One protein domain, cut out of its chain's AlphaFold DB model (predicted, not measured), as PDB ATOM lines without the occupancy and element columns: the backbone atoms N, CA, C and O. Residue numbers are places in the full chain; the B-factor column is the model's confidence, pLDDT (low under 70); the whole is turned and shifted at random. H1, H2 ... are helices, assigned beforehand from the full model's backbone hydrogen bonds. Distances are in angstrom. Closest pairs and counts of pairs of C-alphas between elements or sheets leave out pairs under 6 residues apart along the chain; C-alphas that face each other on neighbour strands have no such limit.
ATOM      1  N   SER A  27       0.998  -4.648 -37.163       93.44
ATOM      2  CA  SER A  27       0.835  -3.588 -38.160       93.44
ATOM      3  C   SER A  27      -0.490  -3.756 -38.912       93.44
ATOM      4  O   SER A  27      -1.088  -4.838 -38.946       93.44
ATOM      5  N   ALA A  28      -0.951  -2.687 -39.562       88.88
ATOM      6  CA  ALA A  28      -2.154  -2.748 -40.385       88.88
ATOM      7  C   ALA A  28      -2.021  -3.786 -41.516       88.88
ATOM      8  O   ALA A  28      -2.975  -4.526 -41.772       88.88
ATOM      9  N   GLU A  29      -0.848  -3.893 -42.156       91.31
ATOM     10  CA  GLU A  29      -0.607  -4.911 -43.184       91.31
ATOM     11  C   GLU A  29      -0.626  -6.329 -42.609       91.31
ATOM     12  O   GLU A  29      -1.259  -7.210 -43.191       91.31
ATOM     13  N   GLN A  30       0.020  -6.550 -41.460       93.69
ATOM     14  CA  GLN A  30       0.043  -7.862 -40.807       93.69
ATOM     15  C   GLN A  30      -1.369  -8.315 -40.423       93.69
ATOM     16  O   GLN A  30      -1.761  -9.439 -40.730       93.69
ATOM     17  N   ALA A  31      -2.165  -7.421 -39.830       90.50
ATOM     18  CA  ALA A  31      -3.552  -7.710 -39.481       90.50
ATOM     19  C   ALA A  31      -4.408  -8.010 -40.726       90.50
ATOM     20  O   ALA A  31      -5.190  -8.960 -40.729       90.50
ATOM     21  N   ALA A  32      -4.248  -7.236 -41.805       88.62
ATOM     22  CA  ALA A  32      -4.977  -7.465 -43.051       88.62
ATOM     23  C   ALA A  32      -4.611  -8.809 -43.706       88.62
ATOM     24  O   ALA A  32      -5.494  -9.496 -44.230       88.62
ATOM     25  N   MET A  33      -3.331  -9.192 -43.665       91.56
ATOM     26  CA  MET A  33      -2.859 -10.477 -44.178       91.56
ATOM     27  C   MET A  33      -3.408 -11.638 -43.350       91.56
ATOM     28  O   MET A  33      -4.022 -12.531 -43.924       91.56
ATOM     29  N   ALA A  34      -3.322 -11.565 -42.020       91.19
ATOM     30  CA  ALA A  34      -3.863 -12.585 -41.124       91.19
ATOM     31  C   ALA A  34      -5.375 -12.796 -41.325       91.19
ATOM     32  O   ALA A  34      -5.841 -13.927 -41.456       91.19
ATOM     33  N   VAL A  35      -6.156 -11.713 -41.434       89.12
ATOM     34  CA  VAL A  35      -7.601 -11.799 -41.726       89.12
ATOM     35  C   VAL A  35      -7.850 -12.465 -43.081       89.12
ATOM     36  O   VAL A  35      -8.775 -13.266 -43.222       89.12
ATOM     37  N   ARG A  36      -7.039 -12.154 -44.098       88.81
ATOM     38  CA  ARG A  36      -7.169 -12.747 -45.434       88.81
ATOM     39  C   ARG A  36      -6.789 -14.228 -45.457       88.81
ATOM     40  O   ARG A  36      -7.436 -14.983 -46.181       88.81
ATOM     41  N   GLU A  37      -5.769 -14.626 -44.709       90.88
ATOM     42  CA  GLU A  37      -5.340 -16.020 -44.569       90.88
ATOM     43  C   GLU A  37      -6.367 -16.844 -43.792       90.88
ATOM     44  O   GLU A  37      -6.662 -17.972 -44.180       90.88
ATOM     45  N   HIS A  38      -7.005 -16.259 -42.772       89.88
ATOM     46  CA  HIS A  38      -8.053 -16.926 -41.999       89.88
ATOM     47  C   HIS A  38      -9.235 -17.391 -42.871       89.88
ATOM     48  O   HIS A  38      -9.778 -18.472 -42.655       89.88
ATOM     49  N   TRP A  39      -9.577 -16.644 -43.928       89.94
ATOM     50  CA  TRP A  39     -10.579 -17.066 -44.919       89.94
ATOM     51  C   TRP A  39     -10.237 -18.379 -45.644       89.94
ATOM     52  O   TRP A  39     -11.124 -18.998 -46.231       89.94
ATOM     53  N   GLY A  40      -8.976 -18.818 -45.623       90.44
ATOM     54  CA  GLY A  40      -8.573 -20.132 -46.127       90.44
ATOM     55  C   GLY A  40      -9.278 -21.291 -45.410       90.44
ATOM     56  O   GLY A  40      -9.536 -22.318 -46.037       90.44
ATOM     57  N   ILE A  41      -9.669 -21.107 -44.143       90.62
ATOM     58  CA  ILE A  41     -10.409 -22.108 -43.360       90.62
ATOM     59  C   ILE A  41     -11.813 -22.310 -43.935       90.62
ATOM     60  O   ILE A  41     -12.190 -23.432 -44.255       90.62
ATOM     61  N   GLU A  42     -12.555 -21.228 -44.174       91.75
ATOM     62  CA  GLU A  42     -13.892 -21.296 -44.784       91.75
ATOM     63  C   GLU A  42     -13.845 -21.841 -46.219       91.75
ATOM     64  O   GLU A  42     -14.716 -22.594 -46.648       91.75
ATOM     65  N   SER A  43     -12.781 -21.523 -46.963       90.81
ATOM     66  CA  SER A  43     -12.542 -22.111 -48.288       90.81
ATOM     67  C   SER A  43     -12.365 -23.637 -48.219       90.81
ATOM     68  O   SER A  43     -12.836 -24.367 -49.092       90.81
ATOM     69  N   MET A  44     -11.699 -24.145 -47.176       92.38
ATOM     70  CA  MET A  44     -11.598 -25.584 -46.921       92.38
ATOM     71  C   MET A  44     -12.954 -26.186 -46.535       92.38
ATOM     72  O   MET A  44     -13.289 -27.228 -47.091       92.38
ATOM     73  N   HIS A  45     -13.729 -25.549 -45.651       92.56
ATOM     74  CA  HIS A  45     -15.073 -26.028 -45.298       92.56
ATOM     75  C   HIS A  45     -15.964 -26.146 -46.531       92.56
ATOM     76  O   HIS A  45     -16.487 -27.220 -46.790       92.56
ATOM     77  N   TRP A  46     -15.992 -25.132 -47.400       93.88
ATOM     78  CA  TRP A  46     -16.770 -25.204 -48.639       93.88
ATOM     79  C   TRP A  46     -16.411 -26.419 -49.513       93.88
ATOM     80  O   TRP A  46     -17.289 -27.061 -50.095       93.88
ATOM     81  N   MET A  47     -15.122 -26.771 -49.604       93.69
ATOM     82  CA  MET A  47     -14.692 -27.976 -50.322       93.69
ATOM     83  C   MET A  47     -15.235 -29.252 -49.670       93.69
ATOM     84  O   MET A  47     -15.636 -30.175 -50.381       93.69
ATOM     85  N   LEU A  48     -15.244 -29.323 -48.341       95.00
ATOM     86  CA  LEU A  48     -15.774 -30.469 -47.607       95.00
ATOM     87  C   LEU A  48     -17.300 -30.568 -47.763       95.00
ATOM     88  O   LEU A  48     -17.809 -31.606 -48.195       95.00
ATOM     89  N   ASP A  49     -18.000 -29.461 -47.532       94.94
ATOM     90  CA  ASP A  49     -19.456 -29.346 -47.583       94.94
ATOM     91  C   ASP A  49     -19.995 -29.715 -48.965       94.94
ATOM     92  O   ASP A  49     -20.838 -30.606 -49.102       94.94
ATOM     93  N   VAL A  50     -19.449 -29.088 -50.012       93.44
ATOM     94  CA  VAL A  50     -19.981 -29.191 -51.376       93.44
ATOM     95  C   VAL A  50     -19.320 -30.311 -52.173       93.44
ATOM     96  O   VAL A  50     -20.010 -31.114 -52.798       93.44
ATOM     97  N   THR A  51     -17.985 -30.388 -52.182       91.56
ATOM     98  CA  THR A  51     -17.271 -31.342 -53.056       91.56
ATOM     99  C   THR A  51     -17.206 -32.737 -52.439       91.56
ATOM    100  O   THR A  51     -17.340 -33.729 -53.155       91.56
ATOM    101  N   MET A  52     -17.033 -32.828 -51.118       93.62
ATOM    102  CA  MET A  52     -17.019 -34.104 -50.383       93.62
ATOM    103  C   MET A  52     -18.390 -34.467 -49.788       93.62
ATOM    104  O   MET A  52     -18.506 -35.476 -49.078       93.62
ATOM    105  N   ASN A  53     -19.422 -33.680 -50.123       94.56
ATOM    106  CA  ASN A  53     -20.825 -33.899 -49.779       94.56
ATOM    107  C   ASN A  53     -21.027 -34.115 -48.269       94.56
ATOM    108  O   ASN A  53     -21.724 -35.045 -47.846       94.56
ATOM    109  N   GLU A  54     -20.337 -33.313 -47.458       95.19
ATOM    110  CA  GLU A  54     -20.424 -33.386 -46.003       95.19
ATOM    111  C   GLU A  54     -21.797 -32.934 -45.495       95.19
ATOM    112  O   GLU A  54     -22.414 -33.684 -44.739       95.19
ATOM    113  N   ASP A  55     -22.335 -31.825 -46.014       94.69
ATOM    114  CA  ASP A  55     -23.646 -31.277 -45.620       94.69
ATOM    115  C   ASP A  55     -24.802 -32.271 -45.805       94.69
ATOM    116  O   ASP A  55     -25.722 -32.358 -44.992       94.69
ATOM    117  N   ALA A  56     -24.765 -33.053 -46.884       95.88
ATOM    118  CA  ALA A  56     -25.810 -34.030 -47.185       95.88
ATOM    119  C   ALA A  56     -25.544 -35.412 -46.560       95.88
ATOM    120  O   ALA A  56     -26.273 -36.371 -46.833       95.88
ATOM    121  N   CYS A  57     -24.489 -35.564 -45.756       95.56
ATOM    122  CA  CYS A  57     -24.111 -36.847 -45.185       95.56
ATOM    123  C   CYS A  57     -25.035 -37.255 -44.025       95.56
ATOM    124  O   CYS A  57     -25.103 -36.597 -42.994       95.56
ATOM    125  N   GLN A  58     -25.709 -38.398 -44.168       96.12
ATOM    126  CA  GLN A  58     -26.684 -38.905 -43.191       96.12
ATOM    127  C   GLN A  58     -26.123 -40.021 -42.291       96.12
ATOM    128  O   GLN A  58     -26.815 -40.986 -41.957       96.12
ATOM    129  N   VAL A  59     -24.842 -39.933 -41.924       96.06
ATOM    130  CA  VAL A  59     -24.202 -40.897 -41.015       96.06
ATOM    131  C   VAL A  59     -24.399 -40.435 -39.573       96.06
ATOM    132  O   VAL A  59     -23.768 -39.482 -39.132       96.06
ATOM    133  N   TYR A  60     -25.250 -41.143 -38.826       94.81
ATOM    134  CA  TYR A  60     -25.631 -40.767 -37.451       94.81
ATOM    135  C   TYR A  60     -25.289 -41.815 -36.386       94.81
ATOM    136  O   TYR A  60     -25.586 -41.624 -35.210       94.81
ATOM    137  N   LYS A  61     -24.725 -42.958 -36.784       96.88
ATOM    138  CA  LYS A  61     -24.456 -44.064 -35.864       96.88
ATOM    139  C   LYS A  61     -23.122 -43.863 -35.146       96.88
ATOM    140  O   LYS A  61     -22.096 -43.723 -35.810       96.88
ATOM    141  N   ASP A  62     -23.146 -43.965 -33.817       96.75
ATOM    142  CA  ASP A  62     -21.968 -43.922 -32.945       96.75
ATOM    143  C   ASP A  62     -21.041 -42.739 -33.308       96.75
ATOM    144  O   ASP A  62     -21.503 -41.620 -33.516       96.75
ATOM    145  N   HIS A  63     -19.738 -42.986 -33.454       96.56
ATOM    146  CA  HIS A  63     -18.733 -41.994 -33.859       96.56
ATOM    147  C   HIS A  63     -18.629 -41.808 -35.384       96.56
ATOM    148  O   HIS A  63     -17.630 -41.302 -35.888       96.56
ATOM    149  N   GLY A  64     -19.622 -42.261 -36.156       96.62
ATOM    150  CA  GLY A  64     -19.554 -42.285 -37.617       96.62
ATOM    151  C   GLY A  64     -19.373 -40.903 -38.250       96.62
ATOM    152  O   GLY A  64     -18.567 -40.769 -39.168       96.62
ATOM    153  N   ALA A  65     -20.074 -39.883 -37.743       94.75
ATOM    154  CA  ALA A  65     -19.966 -38.511 -38.245       94.75
ATOM    155  C   ALA A  65     -18.554 -37.933 -38.032       94.75
ATOM    156  O   ALA A  65     -17.927 -37.465 -38.978       94.75
ATOM    157  N   GLU A  66     -18.029 -38.039 -36.809       95.75
ATOM    158  CA  GLU A  66     -16.694 -37.553 -36.439       95.75
ATOM    159  C   GLU A  66     -15.587 -38.288 -37.206       95.75
ATOM    160  O   GLU A  66     -14.715 -37.661 -37.811       95.75
ATOM    161  N   ASN A  67     -15.656 -39.622 -37.255       97.06
ATOM    162  CA  ASN A  67     -14.682 -40.439 -37.974       97.06
ATOM    163  C   ASN A  67     -14.652 -40.090 -39.466       97.06
ATOM    164  O   ASN A  67     -13.576 -39.978 -40.056       97.06
ATOM    165  N   LEU A  68     -15.823 -39.915 -40.084       96.56
ATOM    166  CA  LEU A  68     -15.907 -39.586 -41.502       96.56
ATOM    167  C   LEU A  68     -15.425 -38.162 -41.789       96.56
ATOM    168  O   LEU A  68     -14.717 -37.969 -42.775       96.56
ATOM    169  N   SER A  69     -15.738 -37.195 -40.926       95.00
ATOM    170  CA  SER A  69     -15.202 -35.836 -41.039       95.00
ATOM    171  C   SER A  69     -13.669 -35.851 -40.991       95.00
ATOM    172  O   SER A  69     -13.009 -35.373 -41.916       95.00
ATOM    173  N   CYS A  70     -13.076 -36.549 -40.015       96.75
ATOM    174  CA  CYS A  70     -11.622 -36.710 -39.915       96.75
ATOM    175  C   CYS A  70     -11.011 -37.333 -41.188       96.75
ATOM    176  O   CYS A  70     -10.026 -36.827 -41.734       96.75
ATOM    177  N   LEU A  71     -11.636 -38.389 -41.723       97.12
ATOM    178  CA  LEU A  71     -11.215 -39.020 -42.979       97.12
ATOM    179  C   LEU A  71     -11.294 -38.066 -44.178       97.12
ATOM    180  O   LEU A  71     -10.383 -38.073 -45.011       97.12
ATOM    181  N   ARG A  72     -12.340 -37.235 -44.280       96.25
ATOM    182  CA  ARG A  72     -12.463 -36.235 -45.353       96.25
ATOM    183  C   ARG A  72     -11.365 -35.185 -45.267       96.25
ATOM    184  O   ARG A  72     -10.731 -34.912 -46.283       96.25
ATOM    185  N   HIS A  73     -11.092 -34.655 -44.075       95.44
ATOM    186  CA  HIS A  73     -10.003 -33.699 -43.863       95.44
ATOM    187  C   HIS A  73      -8.646 -34.283 -44.280       95.44
ATOM    188  O   HIS A  73      -7.913 -33.656 -45.045       95.44
ATOM    189  N   MET A  74      -8.328 -35.508 -43.841       95.88
ATOM    190  CA  MET A  74      -7.089 -36.187 -44.241       95.88
ATOM    191  C   MET A  74      -7.017 -36.389 -45.760       95.88
ATOM    192  O   MET A  74      -6.007 -36.060 -46.381       95.88
ATOM    193  N   SER A  75      -8.105 -36.863 -46.370       94.62
ATOM    194  CA  SER A  75      -8.176 -37.089 -47.818       94.62
ATOM    195  C   SER A  75      -7.992 -35.792 -48.608       94.62
ATOM    196  O   SER A  75      -7.253 -35.770 -49.590       94.62
ATOM    197  N   LEU A  76      -8.622 -34.696 -48.174       93.44
ATOM    198  CA  LEU A  76      -8.502 -33.387 -48.813       93.44
ATOM    199  C   LEU A  76      -7.061 -32.866 -48.761       93.44
ATOM    200  O   LEU A  76      -6.557 -32.377 -49.771       93.44
ATOM    201  N   ASN A  77      -6.384 -33.011 -47.621       91.81
ATOM    202  CA  ASN A  77      -4.982 -32.615 -47.485       91.81
ATOM    203  C   ASN A  77      -4.078 -33.423 -48.428       91.81
ATOM    204  O   ASN A  77      -3.289 -32.838 -49.170       91.81
ATOM    205  N   MET A  78      -4.263 -34.744 -48.501       92.19
ATOM    206  CA  MET A  78      -3.508 -35.598 -49.428       92.19
ATOM    207  C   MET A  78      -3.754 -35.231 -50.901       92.19
ATOM    208  O   MET A  78      -2.823 -35.212 -51.706       92.19
ATOM    209  N   LEU A  79      -5.001 -34.916 -51.267       91.56
ATOM    210  CA  LEU A  79      -5.355 -34.490 -52.626       91.56
ATOM    211  C   LEU A  79      -4.754 -33.130 -52.998       91.56
ATOM    212  O   LEU A  79      -4.506 -32.888 -54.176       91.56
ATOM    213  N   ARG A  80      -4.519 -32.250 -52.021       89.00
ATOM    214  CA  ARG A  80      -3.847 -30.958 -52.230       89.00
ATOM    215  C   ARG A  80      -2.337 -31.111 -52.403       89.00
ATOM    216  O   ARG A  80      -1.753 -30.420 -53.229       89.00
ATOM    217  N   GLU A  81      -1.712 -32.023 -51.662       88.81
ATOM    218  CA  GLU A  81      -0.262 -32.268 -51.735       88.81
ATOM    219  C   GLU A  81       0.163 -33.071 -52.976       88.81
ATOM    220  O   GLU A  81       1.316 -32.999 -53.408       88.81
ATOM    221  N   GLY A  82      -0.748 -33.849 -53.566       86.00
ATOM    222  CA  GLY A  82      -0.437 -34.711 -54.704       86.00
ATOM    223  C   GLY A  82       0.031 -33.936 -55.953       86.00
ATOM    224  O   GLY A  82      -0.632 -32.992 -56.373       86.00
TER     225      GLY A  82
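Overview. This is residues 27 to 82 of the 91 residues of a protein of Vibrio ponticus (UniProt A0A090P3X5). A long helix, H1, and a shorter one, H2, meet at a steep angle, H1 near its last residues and H2 near its middle; residues 27 to 43, of which 28 to 43 belong to H1, stick out as a free arm that makes the length, and the loop of residues 52 to 63 swings out to join the two helices. The printed part has 56 residues with two named helices, H1 then H2, and no named strand: all helix. It is only just loose, close to extended, with a radius of gyration of the C-alphas of 14.8 A and spans of 48 by 25 by 18 A.

Along the chain. H1, residues 28 to 51, begins at C-alpha 28 (-2.154, -2.748, -40.385) and measures 34.7 A. H2, residues 64 to 81, measures 25.9 A and ends at C-alpha 81 (-0.262, -32.268, -51.735).

Arrangement. H1, with residue 48 alone, and H2, with residues 72 to 76 alone, only just touch, with 3 pairs of C-alphas within 8 A. The closest C-alphas, of Leu 48 and Arg 72, are 7.0 A apart. The helices run opposite ways at a steep tilt of 63 degrees. In H2 every O i to N i+4 pair is within hydrogen-bond range; in H1, 16 of 20.

Size, cuts and confidence. The C-alphas farthest apart, of Ser 27 and Lys 61, are 47.8 A apart. The printed part has no cut, the 12-residue link is long, and no printed residue is under pLDDT 70.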